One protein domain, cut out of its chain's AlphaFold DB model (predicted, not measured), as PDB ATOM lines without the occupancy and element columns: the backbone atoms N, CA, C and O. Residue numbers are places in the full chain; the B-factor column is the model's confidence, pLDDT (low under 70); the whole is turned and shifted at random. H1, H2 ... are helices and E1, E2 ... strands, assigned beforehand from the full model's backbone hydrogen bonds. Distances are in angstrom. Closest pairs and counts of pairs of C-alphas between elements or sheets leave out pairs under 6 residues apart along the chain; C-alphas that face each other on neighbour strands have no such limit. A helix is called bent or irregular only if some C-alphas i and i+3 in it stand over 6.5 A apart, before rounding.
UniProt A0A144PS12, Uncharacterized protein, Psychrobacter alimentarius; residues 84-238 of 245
ATOM      1  N   TRP A  84     111.569 106.951 116.892       81.94
ATOM      2  CA  TRP A  84     110.807 107.940 116.135       81.94
ATOM      3  C   TRP A  84     109.572 107.326 115.506       81.94
ATOM      4  O   TRP A  84     109.616 106.186 115.037       81.94
ATOM      5  N   ASP A  85     108.512 108.122 115.432       81.69
ATOM      6  CA  ASP A  85     107.305 107.751 114.708       81.69
ATOM      7  C   ASP A  85     107.583 107.676 113.205       81.69
ATOM      8  O   ASP A  85     108.421 108.401 112.656       81.69
ATOM      9  N   LYS A  86     106.850 106.799 112.518       83.25
ATOM     10  CA  LYS A  86     106.994 106.540 111.083       83.25
ATOM     11  C   LYS A  86     107.006 107.808 110.208       83.25
ATOM     12  O   LYS A  86     107.970 107.953 109.451       83.25
ATOM     13  N   PRO A  87     106.043 108.748 110.316       82.38
ATOM     14  CA  PRO A  87     106.047 109.951 109.479       82.38
ATOM     15  C   PRO A  87     107.264 110.848 109.739       82.38
ATOM     16  O   PRO A  87     107.810 111.448 108.813       82.38
ATOM     17  N   PHE A  88     107.736 110.919 110.984       83.12
ATOM     18  CA  PHE A  88     108.919 111.699 111.336       83.12
ATOM     19  C   PHE A  88     110.201 111.062 110.788       83.12
ATOM     20  O   PHE A  88     111.033 111.728 110.166       83.12
ATOM     21  N   ARG A  89     110.323 109.739 110.937       85.19
ATOM     22  CA  ARG A  89     111.412 108.943 110.365       85.19
ATOM     23  C   ARG A  89     111.516 109.129 108.853       85.19
ATOM     24  O   ARG A  89     112.617 109.314 108.342       85.19
ATOM     25  N   GLU A  90     110.398 109.071 108.134       86.44
ATOM     26  CA  GLU A  90     110.376 109.220 106.675       86.44
ATOM     27  C   GLU A  90     110.888 110.596 106.234       86.44
ATOM     28  O   GLU A  90     111.669 110.680 105.285       86.44
ATOM     29  N   LYS A  91     110.555 111.665 106.970       84.12
ATOM     30  CA  LYS A  91     111.078 113.015 106.701       84.12
ATOM     31  C   LYS A  91     112.593 113.105 106.887       84.12
ATOM     32  O   LYS A  91     113.267 113.705 106.052       84.12
ATOM     33  N   LEU A  92     113.138 112.495 107.940       84.69
ATOM     34  CA  LEU A  92     114.586 112.483 108.187       84.69
ATOM     35  C   LEU A  92     115.342 111.603 107.183       84.69
ATOM     36  O   LEU A  92     116.430 111.968 106.735       84.69
ATOM     37  N   LEU A  93     114.764 110.466 106.785       86.94
ATOM     38  CA  LEU A  93     115.323 109.619 105.730       86.94
ATOM     39  C   LEU A  93     115.329 110.337 104.381       86.94
ATOM     40  O   LEU A  93     116.329 110.268 103.670       86.94
ATOM     41  N   LYS A  94     114.263 111.073 104.058       86.94
ATOM     42  CA  LYS A  94     114.211 111.905 102.856       86.94
ATOM     43  C   LYS A  94     115.293 112.984 102.885       86.94
ATOM     44  O   LYS A  94     116.092 113.053 101.962       86.94
ATOM     45  N   LEU A  95     115.419 113.718 103.994       84.25
ATOM     46  CA  LEU A  95     116.480 114.714 104.179       84.25
ATOM     47  C   LEU A  95     117.883 114.111 104.007       84.25
ATOM     48  O   LEU A  95     118.768 114.723 103.411       84.25
ATOM     49  N   ARG A  96     118.098 112.890 104.505       88.12
ATOM     50  CA  ARG A  96     119.356 112.162 104.320       88.12
ATOM     51  C   ARG A  96     119.656 111.914 102.842       88.12
ATOM     52  O   ARG A  96     120.786 112.152 102.416       88.12
ATOM     53  N   VAL A  97     118.673 111.422 102.090       87.94
ATOM     54  CA  VAL A  97     118.803 111.158 100.650       87.94
ATOM     55  C   VAL A  97     119.063 112.463  99.899       87.94
ATOM     56  O   VAL A  97     120.043 112.545  99.164       87.94
ATOM     57  N   ASP A  98     118.280 113.504 100.185       86.94
ATOM     58  CA  ASP A  98     118.396 114.826  99.562       86.94
ATOM     59  C   ASP A  98     119.754 115.493  99.858       86.94
ATOM     60  O   ASP A  98     120.279 116.258  99.050       86.94
ATOM     61  N   SER A  99     120.384 115.160 100.992       84.94
ATOM     62  CA  SER A  99     121.722 115.647 101.354       84.94
ATOM     63  C   SER A  99     122.874 115.004 100.560       84.94
ATOM     64  O   SER A  99     124.036 115.343 100.802       84.94
ATOM     65  N   ASN A 100     122.592 114.067  99.642       84.38
ATOM     66  CA  ASN A 100     123.587 113.321  98.856       84.38
ATOM     67  C   ASN A 100     124.687 112.679  99.724       84.38
ATOM     68  O   ASN A 100     125.873 112.714  99.401       84.38
ATOM     69  N   GLY A 101     124.295 112.109 100.868       81.31
ATOM     70  CA  GLY A 101     125.202 111.403 101.778       81.31
ATOM     71  C   GLY A 101     125.990 112.288 102.750       81.31
ATOM     72  O   GLY A 101     126.758 111.745 103.543       81.31
ATOM     73  N   LYS A 102     125.784 113.614 102.749       85.94
ATOM     74  CA  LYS A 102     126.376 114.510 103.760       85.94
ATOM     75  C   LYS A 102     125.857 114.203 105.160       85.94
ATOM     76  O   LYS A 102     126.633 114.152 106.109       85.94
ATOM     77  N   LEU A 103     124.555 113.958 105.289       88.31
ATOM     78  CA  LEU A 103     123.961 113.531 106.547       88.31
ATOM     79  C   LEU A 103     124.010 112.009 106.661       88.31
ATOM     80  O   LEU A 103     123.663 111.267 105.740       88.31
ATOM     81  N   THR A 104     124.411 111.527 107.832       88.94
ATOM     82  CA  THR A 104     124.416 110.098 108.158       88.94
ATOM     83  C   THR A 104     123.451 109.805 109.295       88.94
ATOM     84  O   THR A 104     123.167 110.655 110.137       88.94
ATOM     85  N   MET A 105     122.989 108.558 109.382       85.25
ATOM     86  CA  MET A 105     122.072 108.145 110.447       85.25
ATOM     87  C   MET A 105     122.683 108.292 111.853       85.25
ATOM     88  O   MET A 105     122.005 108.648 112.813       85.25
ATOM     89  N   LYS A 106     124.011 108.142 111.957       86.50
ATOM     90  CA  LYS A 106     124.777 108.408 113.184       86.50
ATOM     91  C   LYS A 106     124.693 109.870 113.631       86.50
ATOM     92  O   LYS A 106     124.733 110.121 114.834       86.50
ATOM     93  N   MET A 107     124.608 110.816 112.695       89.31
ATOM     94  CA  MET A 107     124.471 112.240 113.013       89.31
ATOM     95  C   MET A 107     123.099 112.512 113.607       89.31
ATOM     96  O   MET A 107     123.036 113.076 114.693       89.31
ATOM     97  N   PHE A 108     122.030 112.016 112.978       88.19
ATOM     98  CA  PHE A 108     120.682 112.167 113.526       88.19
ATOM     99  C   PHE A 108     120.540 111.493 114.895       88.19
ATOM    100  O   PHE A 108     120.042 112.109 115.826       88.19
ATOM    101  N   LYS A 109     121.091 110.283 115.074       87.00
ATOM    102  CA  LYS A 109     121.125 109.595 116.378       87.00
ATOM    103  C   LYS A 109     121.767 110.412 117.488       87.00
ATOM    104  O   LYS A 109     121.349 110.347 118.636       87.00
ATOM    105  N   ARG A 110     122.856 111.106 117.169       86.69
ATOM    106  CA  ARG A 110     123.595 111.895 118.156       86.69
ATOM    107  C   ARG A 110     122.973 113.261 118.382       86.69
ATOM    108  O   ARG A 110     123.132 113.789 119.471       86.69
ATOM    109  N   ALA A 111     122.308 113.813 117.376       87.19
ATOM    110  CA  ALA A 111     121.613 115.084 117.469       87.19
ATOM    111  C   ALA A 111     120.187 114.955 118.021       87.19
ATOM    112  O   ALA A 111     119.585 115.988 118.257       87.19
ATOM    113  N   ASP A 112     119.671 113.737 118.237       86.31
ATOM    114  CA  ASP A 112     118.282 113.428 118.629       86.31
ATOM    115  C   ASP A 112     117.723 114.354 119.720       86.31
ATOM    116  O   ASP A 112     116.622 114.867 119.583       86.31
ATOM    117  N   ILE A 113     118.529 114.671 120.739       83.38
ATOM    118  CA  ILE A 113     118.150 115.578 121.838       83.38
ATOM    119  C   ILE A 113     117.798 117.012 121.395       83.38
ATOM    120  O   ILE A 113     117.111 117.712 122.128       83.38
ATOM    121  N   PHE A 114     118.257 117.446 120.220       85.44
ATOM    122  CA  PHE A 114     118.000 118.768 119.635       85.44
ATOM    123  C   PHE A 114     116.969 118.731 118.506       85.44
ATOM    124  O   PHE A 114     116.579 119.788 118.006       85.44
ATOM    125  N   ILE A 115     116.565 117.541 118.051       85.56
ATOM    126  CA  ILE A 115     115.586 117.406 116.975       85.56
ATOM    127  C   ILE A 115     114.201 117.363 117.613       85.56
ATOM    128  O   ILE A 115     113.816 116.378 118.238       85.56
ATOM    129  N   ILE A 116     113.439 118.431 117.425       84.06
ATOM    130  CA  ILE A 116     112.047 118.521 117.858       84.06
ATOM    131  C   ILE A 116     111.114 118.487 116.651       84.06
ATOM    132  O   ILE A 116     111.519 118.731 115.515       84.06
ATOM    133  N   THR A 117     109.843 118.189 116.901       81.00
ATOM    134  CA  THR A 117     108.804 118.213 115.869       81.00
ATOM    135  C   THR A 117     107.917 119.430 116.082       81.00
ATOM    136  O   THR A 117     107.293 119.549 117.134       81.00
ATOM    137  N   ILE A 118     107.829 120.307 115.082       78.81
ATOM    138  CA  ILE A 118     106.906 121.452 115.064       78.81
ATOM    139  C   ILE A 118     106.058 121.340 113.799       78.81
ATOM    140  O   ILE A 118     106.598 121.139 112.712       78.81
ATOM    141  N   ASP A 119     104.731 121.379 113.943       77.31
ATOM    142  CA  ASP A 119     103.770 121.200 112.841       77.31
ATOM    143  C   ASP A 119     104.044 119.944 111.989       77.31
ATOM    144  O   ASP A 119     103.893 119.909 110.767       77.31
ATOM    145  N   GLY A 120     104.515 118.883 112.652       73.94
ATOM    146  CA  GLY A 120     104.879 117.615 112.027       73.94
ATOM    147  C   GLY A 120     106.221 117.618 111.284       73.94
ATOM    148  O   GLY A 120     106.579 116.584 110.721       73.94
ATOM    149  N   ASN A 121     106.966 118.724 111.244       78.38
ATOM    150  CA  ASN A 121     108.269 118.833 110.583       78.38
ATOM    151  C   ASN A 121     109.428 118.787 111.594       78.38
ATOM    152  O   ASN A 121     109.291 119.323 112.695       78.38
ATOM    153  N   PRO A 122     110.571 118.167 111.239       78.62
ATOM    154  CA  PRO A 122     111.762 118.193 112.076       78.62
ATOM    155  C   PRO A 122     112.367 119.598 112.096       78.62
ATOM    156  O   PRO A 122     112.673 120.167 111.047       78.62
ATOM    157  N   VAL A 123     112.557 120.125 113.300       83.06
ATOM    158  CA  VAL A 123     113.193 121.410 113.587       83.06
ATOM    159  C   VAL A 123     114.348 121.165 114.548       83.06
ATOM    160  O   VAL A 123     114.227 120.396 115.500       83.06
ATOM    161  N   ILE A 124     115.475 121.826 114.301       84.62
ATOM    162  CA  ILE A 124     116.585 121.857 115.250       84.62
ATOM    163  C   ILE A 124     116.344 123.012 116.216       84.62
ATOM    164  O   ILE A 124     116.297 124.173 115.802       84.62
ATOM    165  N   SER A 125     116.187 122.681 117.496       84.75
ATOM    166  CA  SER A 125     116.088 123.650 118.583       84.75
ATOM    167  C   SER A 125     117.313 123.526 119.470       84.75
ATOM    168  O   SER A 125     117.628 122.448 119.976       84.75
ATOM    169  N   ILE A 126     118.052 124.626 119.594       84.31
ATOM    170  CA  ILE A 126     119.261 124.701 120.412       84.31
ATOM    171  C   ILE A 126     119.172 125.988 121.219       84.31
ATOM    172  O   ILE A 126     119.247 127.082 120.654       84.31
ATOM    173  N   SER A 127     119.071 125.853 122.539       84.00
ATOM    174  CA  SER A 127     119.104 127.001 123.441       84.00
ATOM    175  C   SER A 127     120.525 127.541 123.605       84.00
ATOM    176  O   SER A 127     121.534 126.828 123.496       84.00
ATOM    177  N   CYS A 128     120.637 128.824 123.948       78.62
ATOM    178  CA  CYS A 128     121.949 129.419 124.198       78.62
ATOM    179  C   CYS A 128     122.684 128.830 125.411       78.62
ATOM    180  O   CYS A 128     123.918 128.757 125.404       78.62
ATOM    181  N   ILE A 129     121.953 128.376 126.432       78.38
ATOM    182  CA  ILE A 129     122.533 127.730 127.617       78.38
ATOM    183  C   ILE A 129     123.138 126.376 127.237       78.38
ATOM    184  O   ILE A 129     124.269 126.093 127.627       78.38
ATOM    185  N   GLU A 130     122.448 125.571 126.427       81.81
ATOM    186  CA  GLU A 130     122.977 124.290 125.942       81.81
ATOM    187  C   GLU A 130     124.240 124.492 125.106       81.81
ATOM    188  O   GLU A 130     125.242 123.805 125.308       81.81
ATOM    189  N   LYS A 131     124.241 125.494 124.220       81.88
ATOM    190  CA  LYS A 131     125.416 125.840 123.416       81.88
ATOM    191  C   LYS A 131     126.616 126.230 124.285       81.88
ATOM    192  O   LYS A 131     127.736 125.796 124.009       81.88
ATOM    193  N   LEU A 132     126.398 127.026 125.336       83.44
ATOM    194  CA  LEU A 132     127.435 127.383 126.310       83.44
ATOM    195  C   LEU A 132     127.930 126.142 127.065       83.44
ATOM    196  O   LEU A 132     129.136 125.910 127.133       83.44
ATOM    197  N   PHE A 133     127.011 125.341 127.601       84.19
ATOM    198  CA  PHE A 133     127.318 124.165 128.407       84.19
ATOM    199  C   PHE A 133     128.117 123.121 127.620       84.19
ATOM    200  O   PHE A 133     129.127 122.613 128.101       84.19
ATOM    201  N   LEU A 134     127.737 122.850 126.373       84.69
ATOM    202  CA  LEU A 134     128.428 121.883 125.518       84.69
ATOM    203  C   LEU A 134     129.796 122.396 125.058       84.69
ATOM    204  O   LEU A 134     130.751 121.621 124.977       84.69
ATOM    205  N   ASN A 135     129.932 123.704 124.816       84.12
ATOM    206  CA  ASN A 135     131.240 124.319 124.581       84.12
ATOM    207  C   ASN A 135     132.140 124.221 125.818       84.12
ATOM    208  O   ASN A 135     133.321 123.905 125.684       84.12
ATOM    209  N   PHE A 136     131.589 124.438 127.013       86.62
ATOM    210  CA  PHE A 136     132.309 124.239 128.265       86.62
ATOM    211  C   PHE A 136     132.756 122.779 128.415       86.62
ATOM    212  O   PHE A 136     133.945 122.534 128.585       86.62
ATOM    213  N   LEU A 137     131.857 121.804 128.220       87.56
ATOM    214  CA  LEU A 137     132.191 120.375 128.252       87.56
ATOM    215  C   LEU A 137     133.297 120.002 127.260       87.56
ATOM    216  O   LEU A 137     134.178 119.212 127.595       87.56
ATOM    217  N   LYS A 138     133.300 120.587 126.058       88.06
ATOM    218  CA  LYS A 138     134.376 120.386 125.081       88.06
ATOM    219  C   LYS A 138     135.731 120.846 125.625       88.06
ATOM    220  O   LYS A 138     136.713 120.119 125.499       88.06
ATOM    221  N   ILE A 139     135.781 122.047 126.206       90.38
ATOM    222  CA  ILE A 139     137.006 122.623 126.780       90.38
ATOM    223  C   ILE A 139     137.465 121.779 127.969       90.38
ATOM    224  O   ILE A 139     138.624 121.372 128.012       90.38
ATOM    225  N   THR A 140     136.562 121.451 128.892       88.38
ATOM    226  CA  THR A 140     136.859 120.613 130.058       88.38
ATOM    227  C   THR A 140     137.360 119.234 129.641       88.38
ATOM    228  O   THR A 140     138.381 118.783 130.150       88.38
ATOM    229  N   GLY A 141     136.709 118.579 128.676       90.69
ATOM    230  CA  GLY A 141     137.139 117.277 128.166       90.69
ATOM    231  C   GLY A 141     138.535 117.321 127.543       90.69
ATOM    232  O   GLY A 141     139.351 116.437 127.792       90.69
ATOM    233  N   PHE A 142     138.850 118.381 126.792       91.50
ATOM    234  CA  PHE A 142     140.194 118.587 126.253       91.50
ATOM    235  C   PHE A 142     141.236 118.817 127.358       91.50
ATOM    236  O   PHE A 142     142.294 118.190 127.341       91.50
ATOM    237  N   LEU A 143     140.931 119.655 128.355       91.75
ATOM    238  CA  LEU A 143     141.812 119.890 129.503       91.75
ATOM    239  C   LEU A 143     142.081 118.601 130.292       91.75
ATOM    240  O   LEU A 143     143.226 118.344 130.649       91.75
ATOM    241  N   MET A 144     141.064 117.762 130.507       90.75
ATOM    242  CA  MET A 144     141.224 116.465 131.175       90.75
ATOM    243  C   MET A 144     142.181 115.532 130.421       90.75
ATOM    244  O   MET A 144     142.998 114.863 131.053       90.75
ATOM    245  N   LEU A 145     142.144 115.513 129.079       91.69
ATOM    246  CA  LEU A 145     143.121 114.751 128.283       91.69
ATOM    247  C   LEU A 145     144.538 115.296 128.447       91.69
ATOM    248  O   LEU A 145     145.471 114.515 128.615       91.69
ATOM    249  N   MET A 146     144.703 116.621 128.432       92.69
ATOM    250  CA  MET A 146     146.012 117.250 128.617       92.69
ATOM    251  C   MET A 146     146.588 116.958 130.005       92.69
ATOM    252  O   MET A 146     147.759 116.607 130.120       92.69
ATOM    253  N   ILE A 147     145.761 117.039 131.052       91.06
ATOM    254  CA  ILE A 147     146.149 116.681 132.423       91.06
ATOM    255  C   ILE A 147     146.516 115.199 132.498       91.06
ATOM    256  O   ILE A 147     147.544 114.856 133.074       91.06
ATOM    257  N   SER A 148     145.719 114.319 131.886       90.25
ATOM    258  CA  SER A 148     146.011 112.886 131.832       90.25
ATOM    259  C   SER A 148     147.348 112.600 131.141       90.25
ATOM    260  O   SER A 148     148.134 111.810 131.658       90.25
ATOM    261  N   ALA A 149     147.653 113.276 130.031       89.25
ATOM    262  CA  ALA A 149     148.934 113.143 129.340       89.25
ATOM    263  C   ALA A 149     150.107 113.682 130.176       89.25
ATOM    264  O   ALA A 149     151.141 113.024 130.286       89.25
ATOM    265  N   ALA A 150     149.943 114.845 130.814       90.31
ATOM    266  CA  ALA A 150     150.960 115.429 131.688       90.31
ATOM    267  C   ALA A 150     151.261 114.528 132.892       90.31
ATOM    268  O   ALA A 150     152.420 114.316 133.239       90.31
ATOM    269  N   LEU A 151     150.223 113.940 133.489       87.50
ATOM    270  CA  LEU A 151     150.346 112.967 134.565       87.50
ATOM    271  C   LEU A 151     151.206 111.760 134.149       87.50
ATOM    272  O   LEU A 151     152.021 111.300 134.951       87.50
ATOM    273  N   VAL A 152     151.085 111.280 132.900       86.75
ATOM    274  CA  VAL A 152     151.885 110.138 132.403       86.75
ATOM    275  C   VAL A 152     153.358 110.504 132.360       86.75
ATOM    276  O   VAL A 152     154.194 109.719 132.797       86.75
ATOM    277  N   LEU A 153     153.664 111.713 131.891       85.50
ATOM    278  CA  LEU A 153     155.032 112.218 131.843       85.50
ATOM    279  C   LEU A 153     155.615 112.382 133.249       85.50
ATOM    280  O   LEU A 153     156.740 111.963 133.493       85.50
ATOM    281  N   ILE A 154     154.845 112.937 134.191       85.06
ATOM    282  CA  ILE A 154     155.280 113.135 135.583       85.06
ATOM    283  C   ILE A 154     155.575 111.792 136.266       85.06
ATOM    284  O   ILE A 154     156.557 111.684 137.003       85.06
ATOM    285  N   MET A 155     154.784 110.751 135.991       78.06
ATOM    286  CA  MET A 155     155.038 109.409 136.525       78.06
ATOM    287  C   MET A 155     156.393 108.851 136.108       78.06
ATOM    288  O   MET A 155     157.062 108.236 136.933       78.06
ATOM    289  N   SER A 156     156.836 109.098 134.873       73.12
ATOM    290  CA  SER A 156     158.149 108.638 134.406       73.12
ATOM    291  C   SER A 156     159.311 109.189 135.242       73.12
ATOM    292  O   SER A 156     160.352 108.544 135.316       73.12
ATOM    293  N   PHE A 157     159.124 110.330 135.916       76.94
ATOM    294  CA  PHE A 157     160.121 110.931 136.806       76.94
ATOM    295  C   PHE A 157     159.928 110.563 138.284       76.94
ATOM    296  O   PHE A 157     160.893 110.531 139.035       76.94
ATOM    297  N   TRP A 158     158.705 110.263 138.729       71.81
ATOM    298  CA  TRP A 158     158.402 110.041 140.152       71.81
ATOM    299  C   TRP A 158     158.850 108.685 140.710       71.81
ATOM    300  O   TRP A 158     158.978 108.539 141.925       71.81
ATOM    301  N   PHE A 159     159.104 107.692 139.856       69.81
ATOM    302  CA  PHE A 159     159.588 106.382 140.306       69.81
ATOM    303  C   PHE A 159     161.098 106.348 140.604       69.81
ATOM    304  O   PHE A 159     161.587 105.343 141.121       69.81
ATOM    305  N   SER A 160     161.851 107.423 140.336       65.94
ATOM    306  CA  SER A 160     163.267 107.482 140.709       65.94
ATOM    307  C   SER A 160     163.415 107.698 142.221       65.94
ATOM    308  O   SER A 160     163.143 108.789 142.718       65.94
ATOM    309  N   GLY A 161     163.857 106.671 142.951       67.19
ATOM    310  CA  GLY A 161     164.220 106.780 144.373       67.19
ATOM    311  C   GLY A 161     163.300 106.064 145.367       67.19
ATOM    312  O   GLY A 161     163.505 106.203 146.571       67.19
ATOM    313  N   ILE A 162     162.315 105.285 144.909       70.94
ATOM    314  CA  ILE A 162     161.476 104.472 145.804       70.94
ATOM    315  C   ILE A 162     162.150 103.116 146.051       70.94
ATOM    316  O   ILE A 162     162.454 102.391 145.106       70.94
ATOM    317  N   THR A 163     162.377 102.773 147.321       71.81
ATOM    318  CA  THR A 163     163.034 101.522 147.744       71.81
ATOM    319  C   THR A 163     162.056 100.424 148.173       71.81
ATOM    320  O   THR A 163     162.420  99.251 148.141       71.81
ATOM    321  N   ASP A 164     160.815 100.771 148.536       82.88
ATOM    322  CA  ASP A 164     159.784  99.811 148.956       82.88
ATOM    323  C   ASP A 164     158.872  99.401 147.789       82.88
ATOM    324  O   ASP A 164     158.102 100.202 147.249       82.88
ATOM    325  N   LEU A 165     158.925  98.116 147.427       78.75
ATOM    326  CA  LEU A 165     158.125  97.518 146.358       78.75
ATOM    327  C   LEU A 165     156.613  97.637 146.601       78.75
ATOM    328  O   LEU A 165     155.857  97.813 145.643       78.75
ATOM    329  N   ASN A 166     156.149  97.569 147.851       79.69
ATOM    330  CA  ASN A 166     154.718  97.625 148.150       79.69
ATOM    331  C   ASN A 166     154.142  99.030 147.923       79.69
ATOM    332  O   ASN A 166     153.040  99.166 147.384       79.69
ATOM    333  N   ASP A 167     154.906 100.070 148.263       79.75
ATOM    334  CA  ASP A 167     154.529 101.469 148.035       79.75
ATOM    335  C   ASP A 167     154.526 101.816 146.534       79.75
ATOM    336  O   ASP A 167     153.581 102.438 146.036       79.75
ATOM    337  N   VAL A 168     155.512 101.317 145.773       80.69
ATOM    338  CA  VAL A 168     155.539 101.431 144.300       80.69
ATOM    339  C   VAL A 168     154.280 100.825 143.681       80.69
ATOM    340  O   VAL A 168     153.615 101.469 142.867       80.69
ATOM    341  N   ILE A 169     153.925  99.599 144.077       79.12
ATOM    342  CA  ILE A 169     152.767  98.883 143.526       79.12
ATOM    343  C   ILE A 169     151.461  99.609 143.869       79.12
ATOM    344  O   ILE A 169     150.580  99.723 143.011       79.12
ATOM    345  N   PHE A 170     151.311 100.110 145.098       79.00
ATOM    346  CA  PHE A 170     150.115 100.849 145.503       79.00
ATOM    347  C   PHE A 170     149.950 102.154 144.709       79.00
ATOM    348  O   PHE A 170     148.882 102.396 144.138       79.00
ATOM    349  N   LYS A 171     151.016 102.959 144.601       79.88
ATOM    350  CA  LYS A 171     151.018 104.222 143.843       79.88
ATOM    351  C   LYS A 171     150.734 104.001 142.361       79.88
ATOM    352  O   LYS A 171     149.907 104.710 141.790       79.88
ATOM    353  N   LEU A 172     151.341 102.976 141.758       82.31
ATOM    354  CA  LEU A 172     151.099 102.613 140.362       82.31
ATOM    355  C   LEU A 172     149.626 102.253 140.119       82.31
ATOM    356  O   LEU A 172     149.024 102.727 139.157       82.31
ATOM    357  N   LYS A 173     149.013 101.460 141.009       77.81
ATOM    358  CA  LYS A 173     147.592 101.085 140.904       77.81
ATOM    359  C   LYS A 173     146.666 102.296 141.012       77.81
ATOM    360  O   LYS A 173     145.789 102.462 140.166       77.81
ATOM    361  N   ALA A 174     146.866 103.146 142.022       79.81
ATOM    362  CA  ALA A 174     146.064 104.355 142.205       79.81
ATOM    363  C   ALA A 174     146.166 105.287 140.987       79.81
ATOM    364  O   ALA A 174     145.162 105.825 140.517       79.81
ATOM    365  N   TYR A 175     147.371 105.410 140.435       84.44
ATOM    366  CA  TYR A 175     147.642 106.219 139.260       84.44
ATOM    367  C   TYR A 175     146.926 105.712 137.999       84.44
ATOM    368  O   TYR A 175     146.256 106.485 137.314       84.44
ATOM    369  N   VAL A 176     147.017 104.409 137.709       82.50
ATOM    370  CA  VAL A 176     146.342 103.803 136.548       82.50
ATOM    371  C   VAL A 176     144.827 103.997 136.633       82.50
ATOM    372  O   VAL A 176     144.196 104.341 135.635       82.50
ATOM    373  N   ILE A 177     144.238 103.837 137.823       82.38
ATOM    374  CA  ILE A 177     142.801 104.064 138.034       82.38
ATOM    375  C   ILE A 177     142.435 105.529 137.771       82.38
ATOM    376  O   ILE A 177     141.482 105.798 137.039       82.38
ATOM    377  N   LEU A 178     143.199 106.480 138.319       85.06
ATOM    378  CA  LEU A 178     142.968 107.910 138.102       85.06
ATOM    379  C   LEU A 178     143.039 108.274 136.612       85.06
ATOM    380  O   LEU A 178     142.184 109.001 136.110       85.06
ATOM    381  N   LEU A 179     144.023 107.730 135.897       87.88
ATOM    382  CA  LEU A 179     144.196 107.949 134.466       87.88
ATOM    383  C   LEU A 179     143.009 107.412 133.657       87.88
ATOM    384  O   LEU A 179     142.483 108.117 132.796       87.88
ATOM    385  N   LEU A 180     142.536 106.202 133.965       85.19
ATOM    386  CA  LEU A 180     141.356 105.631 133.314       85.19
ATOM    387  C   LEU A 180     140.101 106.478 133.557       85.19
ATOM    388  O   LEU A 180     139.344 106.721 132.618       85.19
ATOM    389  N   LEU A 181     139.900 106.973 134.783       86.25
ATOM    390  CA  LEU A 181     138.772 107.848 135.113       86.25
ATOM    391  C   LEU A 181     138.832 109.179 134.349       86.25
ATOM    392  O   LEU A 181     137.814 109.619 133.814       86.25
ATOM    393  N   MET A 182     140.015 109.790 134.246       87.56
ATOM    394  CA  MET A 182     140.226 111.032 133.492       87.56
ATOM    395  C   MET A 182     139.946 110.847 131.997       87.56
ATOM    396  O   MET A 182     139.210 111.638 131.406       87.56
ATOM    397  N   ILE A 183     140.472 109.778 131.390       87.50
ATOM    398  CA  ILE A 183     140.234 109.463 129.973       87.50
ATOM    399  C   ILE A 183     138.750 109.180 129.731       87.50
ATOM    400  O   ILE A 183     138.171 109.689 128.771       87.50
ATOM    401  N   PHE A 184     138.105 108.407 130.608       86.50
ATOM    402  CA  PHE A 184     136.678 108.114 130.497       86.50
ATOM    403  C   PHE A 184     135.822 109.380 130.604       86.50
ATOM    404  O   PHE A 184     134.940 109.599 129.771       86.50
ATOM    405  N   SER A 185     136.120 110.248 131.575       85.75
ATOM    406  CA  SER A 185     135.452 111.542 131.739       85.75
ATOM    407  C   SER A 185     135.627 112.423 130.501       85.75
ATOM    408  O   SER A 185     134.643 112.936 129.967       85.75
ATOM    409  N   ALA A 186     136.846 112.514 129.966       90.56
ATOM    410  CA  ALA A 186     137.115 113.271 128.752       90.56
ATOM    411  C   ALA A 186     136.351 112.734 127.534       90.56
ATOM    412  O   ALA A 186     135.750 113.510 126.788       90.56
ATOM    413  N   MET A 187     136.334 111.410 127.337       88.06
ATOM    414  CA  MET A 187     135.573 110.779 126.256       88.06
ATOM    415  C   MET A 187     134.082 111.088 126.367       88.06
ATOM    416  O   MET A 187     133.447 111.379 125.352       88.06
ATOM    417  N   PHE A 188     133.527 111.051 127.580       87.19
ATOM    418  CA  PHE A 188     132.130 111.389 127.823       87.19
ATOM    419  C   PHE A 188     131.837 112.856 127.472       87.19
ATOM    420  O   PHE A 188     130.957 113.125 126.656       87.19
ATOM    421  N   SER A 189     132.627 113.804 127.981       87.44
ATOM    422  CA  SER A 189     132.431 115.233 127.702       87.44
ATOM    423  C   SER A 189     132.590 115.580 126.217       87.44
ATOM    424  O   SER A 189     131.799 116.343 125.663       87.44
ATOM    425  N   LEU A 190     133.579 114.992 125.535       87.69
ATOM    426  CA  LEU A 190     133.790 115.204 124.099       87.69
ATOM    427  C   LEU A 190     132.693 114.557 123.248       87.69
ATOM    428  O   LEU A 190     132.339 115.094 122.196       87.69
ATOM    429  N   ARG A 191     132.147 113.416 123.684       86.75
ATOM    430  CA  ARG A 191     131.012 112.766 123.026       86.75
ATOM    431  C   ARG A 191     129.770 113.652 123.072       86.75
ATOM    432  O   ARG A 191     129.127 113.795 122.033       86.75
ATOM    433  N   GLU A 192     129.474 114.260 124.216       83.94
ATOM    434  CA  GLU A 192     128.366 115.215 124.330       83.94
ATOM    435  C   GLU A 192     128.616 116.455 123.466       83.94
ATOM    436  O   GLU A 192     127.747 116.866 122.716       83.94
ATOM    437  N   ALA A 193     129.833 116.997 123.405       85.12
ATOM    438  CA  ALA A 193     130.119 118.115 122.497       85.12
ATOM    439  C   ALA A 193     129.906 117.782 120.999       85.12
ATOM    440  O   ALA A 193     129.650 118.672 120.182       85.12
ATOM    441  N   GLN A 194     130.013 116.506 120.605       85.56
ATOM    442  CA  GLN A 194     129.766 116.076 119.225       85.56
ATOM    443  C   GLN A 194     128.278 116.095 118.845       85.56
ATOM    444  O   GLN A 194     127.994 116.250 117.657       85.56
ATOM    445  N   SER A 195     127.343 115.961 119.796       86.44
ATOM    446  CA  SER A 195     125.901 116.038 119.505       86.44
ATOM    447  C   SER A 195     125.535 117.411 118.936       86.44
ATOM    448  O   SER A 195     124.916 117.491 117.876       86.44
ATOM    449  N   LEU A 196     126.050 118.482 119.550       86.25
ATOM    450  CA  LEU A 196     125.865 119.860 119.093       86.25
ATOM    451  C   LEU A 196     126.430 120.088 117.690       86.25
ATOM    452  O   LEU A 196     125.782 120.708 116.848       86.25
ATOM    453  N   LYS A 197     127.640 119.584 117.418       86.88
ATOM    454  CA  LYS A 197     128.258 119.724 116.091       86.88
ATOM    455  C   LYS A 197     127.363 119.117 115.009       86.88
ATOM    456  O   LYS A 197     127.180 119.736 113.966       86.88
ATOM    457  N   PHE A 198     126.814 117.931 115.263       89.69
ATOM    458  CA  PHE A 198     125.935 117.262 114.310       89.69
ATOM    459  C   PHE A 198     124.577 117.945 114.179       89.69
ATOM    460  O   PHE A 198     124.085 118.047 113.061       89.69
ATOM    461  N   ALA A 199     124.013 118.476 115.264       87.19
ATOM    462  CA  ALA A 199     122.786 119.267 115.200       87.19
ATOM    463  C   ALA A 199     122.957 120.507 114.310       87.19
ATOM    464  O   ALA A 199     122.141 120.741 113.427       87.19
ATOM    465  N   LEU A 200     124.068 121.238 114.460       86.75
ATOM    466  CA  LEU A 200     124.389 122.388 113.603       86.75
ATOM    467  C   LEU A 200     124.639 122.000 112.138       86.75
ATOM    468  O   LEU A 200     124.440 122.809 111.238       86.75
ATOM    469  N   GLU A 201     125.135 120.793 111.879       88.00
ATOM    470  CA  GLU A 201     125.356 120.303 110.516       88.00
ATOM    471  C   GLU A 201     124.043 119.891 109.842       88.00
ATOM    472  O   GLU A 201     123.824 120.226 108.681       88.00
ATOM    473  N   ILE A 202     123.145 119.247 110.593       86.88
ATOM    474  CA  ILE A 202     121.775 118.955 110.157       86.88
ATOM    475  C   ILE A 202     121.023 120.259 109.892       86.88
ATOM    476  O   ILE A 202     120.408 120.395 108.841       86.88
ATOM    477  N   ASP A 203     121.134 121.237 110.790       86.12
ATOM    478  CA  ASP A 203     120.515 122.553 110.637       86.12
ATOM    479  C   ASP A 203     120.950 123.271 109.351       86.12
ATOM    480  O   ASP A 203     120.116 123.773 108.605       86.12
ATOM    481  N   LYS A 204     122.247 123.245 109.021       84.88
ATOM    482  CA  LYS A 204     122.755 123.827 107.767       84.88
ATOM    483  C   LYS A 204     122.146 123.196 106.520       84.88
ATOM    484  O   LYS A 204     121.949 123.894 105.528       84.88
ATOM    485  N   GLU A 205     121.907 121.887 106.534       83.88
ATOM    486  CA  GLU A 205     121.255 121.202 105.414       83.88
ATOM    487  C   GLU A 205     119.736 121.430 105.417       83.88
ATOM    488  O   GLU A 205     119.150 121.571 104.347       83.88
ATOM    489  N   LEU A 206     119.104 121.562 106.589       80.94
ATOM    490  CA  LEU A 206     117.695 121.953 106.711       80.94
ATOM    491  C   LEU A 206     117.457 123.369 106.179       80.94
ATOM    492  O   LEU A 206     116.538 123.571 105.395       80.94
ATOM    493  N   ALA A 207     118.320 124.331 106.514       77.81
ATOM    494  CA  ALA A 207     118.220 125.720 106.061       77.81
ATOM    495  C   ALA A 207     118.351 125.882 104.535       77.81
ATOM    496  O   ALA A 207     117.914 126.887 103.977       77.81
ATOM    497  N   ARG A 208     118.940 124.902 103.833       75.06
ATOM    498  CA  ARG A 208     118.976 124.881 102.360       75.06
ATOM    499  C   ARG A 208     117.642 124.485 101.735       75.06
ATOM    500  O   ARG A 208     117.455 124.710 100.542       75.06
ATOM    501  N   ASN A 209     116.740 123.884 102.504       68.69
ATOM    502  CA  ASN A 209     115.465 123.394 102.020       68.69
ATOM    503  C   ASN A 209     114.329 124.231 102.630       68.69
ATOM    504  O   ASN A 209     114.078 124.191 103.830       68.69
ATOM    505  N   SER A 210     113.616 124.980 101.783       59.62
ATOM    506  CA  SER A 210     112.570 125.935 102.187       59.62
ATOM    507  C   SER A 210     111.382 125.309 102.931       59.62
ATOM    508  O   SER A 210     110.533 126.034 103.440       59.62
ATOM    509  N   GLN A 211     111.292 123.976 102.971       61.59
ATOM    510  CA  GLN A 211     110.263 123.239 103.707       61.59
ATOM    511  C   GLN A 211     110.548 123.104 105.210       61.59
ATOM    512  O   GLN A 211     109.669 122.658 105.945       61.59
ATOM    513  N   TYR A 212     111.745 123.469 105.675       64.12
ATOM    514  CA  TYR A 212     112.160 123.260 107.060       64.12
ATOM    515  C   TYR A 212     112.457 124.582 107.766       64.12
ATOM    516  O   TYR A 212     113.041 125.500 107.196       64.12
ATOM    517  N   GLN A 213     112.043 124.669 109.029       61.06
ATOM    518  CA  GLN A 213     112.291 125.822 109.888       61.06
ATOM    519  C   GLN A 213     113.424 125.498 110.867       61.06
ATOM    520  O   GLN A 213     113.520 124.380 111.369       61.06
ATOM    521  N   SER A 214     114.278 126.483 111.132       62.28
ATOM    522  CA  SER A 214     115.332 126.431 112.148       62.28
ATOM    523  C   SER A 214     114.982 127.395 113.276       62.28
ATOM    524  O   SER A 214     114.582 128.530 113.009       62.28
ATOM    525  N   GLN A 215     115.129 126.956 114.527       69.19
ATOM    526  CA  GLN A 215     114.955 127.797 115.714       69.19
ATOM    527  C   GLN A 215     116.252 127.820 116.527       69.19
ATOM    528  O   GLN A 215     116.291 127.461 117.701       69.19
ATOM    529  N   ILE A 216     117.348 128.225 115.884       68.81
ATOM    530  CA  ILE A 216     118.593 128.496 116.598       68.81
ATOM    531  C   ILE A 216     118.516 129.897 117.198       68.81
ATOM    532  O   ILE A 216     118.493 130.897 116.479       68.81
ATOM    533  N   GLU A 217     118.539 129.978 118.527       66.88
ATOM    534  CA  GLU A 217     118.632 131.261 119.216       66.88
ATOM    535  C   GLU A 217     119.957 131.965 118.878       66.88
ATOM    536  O   GLU A 217     121.059 131.407 118.991       66.88
ATOM    537  N   VAL A 218     119.867 133.236 118.479       66.12
ATOM    538  CA  VAL A 218     121.045 134.087 118.291       66.12
ATOM    539  C   VAL A 218     121.569 134.490 119.667       66.12
ATOM    540  O   VAL A 218     120.999 135.339 120.350       66.12
ATOM    541  N   CYS A 219     122.673 133.878 120.089       64.06
ATOM    542  CA  CYS A 219     123.225 134.127 121.416       64.06
ATOM    543  C   CYS A 219     123.895 135.498 121.518       64.06
ATOM    544  O   CYS A 219     125.029 135.687 121.076       64.06
ATOM    545  N   ASN A 220     123.224 136.431 122.191       71.50
ATOM    546  CA  ASN A 220     123.831 137.665 122.674       71.50
ATOM    547  C   ASN A 220     124.487 137.411 124.044       71.50
ATOM    548  O   ASN A 220     123.897 137.653 125.098       71.50
ATOM    549  N   PHE A 221     125.709 136.867 124.025       63.25
ATOM    550  CA  PHE A 221     126.472 136.516 125.232       63.25
ATOM    551  C   PHE A 221     126.560 137.644 126.281       63.25
ATOM    552  O   PHE A 221     126.344 137.347 127.458       63.25
ATOM    553  N   PRO A 222     126.810 138.917 125.908       67.56
ATOM    554  CA  PRO A 222     126.778 140.035 126.852       67.56
ATOM    555  C   PRO A 222     125.460 140.168 127.632       67.56
ATOM    556  O   PRO A 222     125.483 140.388 128.842       67.56
ATOM    557  N   ALA A 223     124.316 140.003 126.960       67.94
ATOM    558  CA  ALA A 223     122.993 140.115 127.579       67.94
ATOM    559  C   ALA A 223     122.662 138.914 128.484       67.94
ATOM    560  O   ALA A 223     122.057 139.062 129.545       67.94
ATOM    561  N   LEU A 224     123.105 137.717 128.094       63.88
ATOM    562  CA  LEU A 224     122.935 136.496 128.886       63.88
ATOM    563  C   LEU A 224     123.779 136.530 130.167       63.88
ATOM    564  O   LEU A 224     123.299 136.178 131.242       63.88
ATOM    565  N   TYR A 225     125.020 137.014 130.067       67.75
ATOM    566  CA  TYR A 225     125.921 137.175 131.208       67.75
ATOM    567  C   TYR A 225     125.398 138.208 132.215       67.75
ATOM    568  O   TYR A 225     125.407 137.954 133.422       67.75
ATOM    569  N   SER A 226     124.885 139.349 131.739       68.94
ATOM    570  CA  SER A 226     124.319 140.382 132.614       68.94
ATOM    571  C   SER A 226     123.050 139.907 133.332       68.94
ATOM    572  O   SER A 226     122.905 140.151 134.532       68.94
ATOM    573  N   SER A 227     122.177 139.163 132.644       73.00
ATOM    574  CA  SER A 227     120.987 138.535 133.234       73.00
ATOM    575  C   SER A 227     121.344 137.487 134.297       73.00
ATOM    576  O   SER A 227     120.817 137.531 135.410       73.00
ATOM    577  N   LEU A 228     122.303 136.597 134.009       75.06
ATOM    578  CA  LEU A 228     122.784 135.592 134.964       75.06
ATOM    579  C   LEU A 228     123.379 136.229 136.222       75.06
ATOM    580  O   LEU A 228     123.044 135.816 137.331       75.06
ATOM    581  N   ILE A 229     124.214 137.264 136.080       76.94
ATOM    582  CA  ILE A 229     124.776 137.982 137.233       76.94
ATOM    583  C   ILE A 229     123.682 138.655 138.059       76.94
ATOM    584  O   ILE A 229     123.750 138.613 139.289       76.94
ATOM    585  N   MET A 230     122.691 139.282 137.419       73.31
ATOM    586  CA  MET A 230     121.571 139.898 138.137       73.31
ATOM    587  C   MET A 230     120.784 138.861 138.940       73.31
ATOM    588  O   MET A 230     120.564 139.069 140.134       73.31
ATOM    589  N   ASN A 231     120.464 137.714 138.338       80.25
ATOM    590  CA  ASN A 231     119.761 136.631 139.023       80.25
ATOM    591  C   ASN A 231     120.587 136.034 140.172       80.25
ATOM    592  O   ASN A 231     120.059 135.837 141.264       80.25
ATOM    593  N   ILE A 232     121.893 135.819 139.984       79.00
ATOM    594  CA  ILE A 232     122.787 135.339 141.052       79.00
ATOM    595  C   ILE A 232     122.840 136.344 142.208       79.00
ATOM    596  O   ILE A 232     122.723 135.954 143.368       79.00
ATOM    597  N   LYS A 233     122.958 137.646 141.915       80.00
ATOM    598  CA  LYS A 233     122.928 138.700 142.943       80.00
ATOM    599  C   LYS A 233     121.600 138.720 143.696       80.00
ATOM    600  O   LYS A 233     121.602 138.912 144.911       80.00
ATOM    601  N   GLN A 234     120.481 138.515 143.007       80.31
ATOM    602  CA  GLN A 234     119.153 138.492 143.615       80.31
ATOM    603  C   GLN A 234     118.952 137.264 144.514       80.31
ATOM    604  O   GLN A 234     118.494 137.412 145.647       80.31
ATOM    605  N   ILE A 235     119.376 136.078 144.061       80.81
ATOM    606  CA  ILE A 235     119.361 134.843 144.860       80.81
ATOM    607  C   ILE A 235     120.252 134.996 146.092       80.81
ATOM    608  O   ILE A 235     119.825 134.661 147.195       80.81
ATOM    609  N   TRP A 236     121.456 135.557 145.937       76.50
ATOM    610  CA  TRP A 236     122.376 135.803 147.050       76.50
ATOM    611  C   TRP A 236     121.797 136.790 148.070       76.50
ATOM    612  O   TRP A 236     121.917 136.589 149.275       76.50
ATOM    613  N   LYS A 237     121.102 137.835 147.605       78.38
ATOM    614  CA  LYS A 237     120.420 138.797 148.481       78.38
ATOM    615  C   LYS A 237     119.261 138.146 149.248       78.38
ATOM    616  O   LYS A 237     119.141 138.380 150.444       78.38
ATOM    617  N   SER A 238     118.471 137.300 148.583       76.38
ATOM    618  CA  SER A 238     117.348 136.560 149.178       76.38
ATOM    619  C   SER A 238     117.797 135.501 150.194       76.38
ATOM    620  O   SER A 238     117.206 135.384 151.268       76.38
TER     621      SER A 238
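This is residues 84 to 238 of the 245 residues of an uncharacterized protein of Psychrobacter alimentarius (UniProt A0A144PS12). A long helical hairpin of H3 and H4 has a small head at one end, where H1, H2 and the two-stranded hairpin of E1 and E2 gather round the last part of H4. The helix H5 follows a long link and sticks out from the body as a separate arm with residues 225 to 238, while residues 160 to 167 make the free tip of the long hairpin. The printed part has 155 residues, with five named helices and two named strands in the order H1, H2, E1, E2, H3, H4, H5; the sheet E1 - E2 is antiparallel and the class is mostly helix. The whole is flat and only just extended, close to loose, with a radius of gyration of the C-alphas of 22.7 A and spans of 72 by 50 by 24 A.

H1 is residues 86 to 98, 18.2 A from first to last C-alpha, and begins with C-alpha 86 at (106.994, 106.540, 111.083). H2 is residues 105 to 114 and is irregular: C-alphas 110 and 113 are 7.5 A apart. E1 is residues 115 to 118, and E2 is residues 121 to 126, 15.9 A long. H3 is residues 128 to 158, 44.3 A long. H4 is residues 165 to 206, 61.7 A long, and ends with C-alpha 206 at (117.695, 121.953, 106.711). H5 is residues 221 to 238, 25.6 A long, and ends with C-alpha 238 at (117.348, 136.560, 149.178).

H3 and H4 touch and form a helical hairpin, at a shallow tilt of 28 degrees, opposite ways; H4 does so with residues 179 to 196 alone, and the closest C-alphas, of Gly 141 and Ala 186, are 4.0 A apart. H4 touches H2 with residues 194 to 202 alone, about perpendicular at 87 degrees, the closest C-alphas being those of Ala 111 and Ser 195, 4.8 A. The closest C-alphas of E2 and H4, of Ile 124 and Asp 203, are 6.1 A apart. E1 and E2 form an antiparallel hairpin, with N 116 and O 123 at 2.9 A and N 123 and O 116 at 2.8 A, within hydrogen-bond range. The closest C-alphas of H1 and E2, of Phe 88 and Pro 122, are 7.1 A apart. H1 and H4 are close but not clearly touching, with C-alphas of Leu 95 and Leu 206 closest at 7.8 A. Residues 215 to 216 pair briefly with residues 125 to 126 of E2, parallel. H3 and H5 are near each other, with 5 pairs of C-alphas within 10 A, while H4 and H5 are apart. Each O i to N i+4 pair is within hydrogen-bond range in H1 and H5, against 4 of 6 in H2, 26 of 27 in H3 and 35 of 38 in H4.

The C-alphas of Thr 163 and Ser 210, the two farthest apart, are 72.2 A apart. The printed part has no cut. The link from H4 to H5, residues 207 to 220, is long. Mean pLDDT of the printed part is 81.4; residues 159 to 161, 209 to 219 and 221 to 226 are under 70.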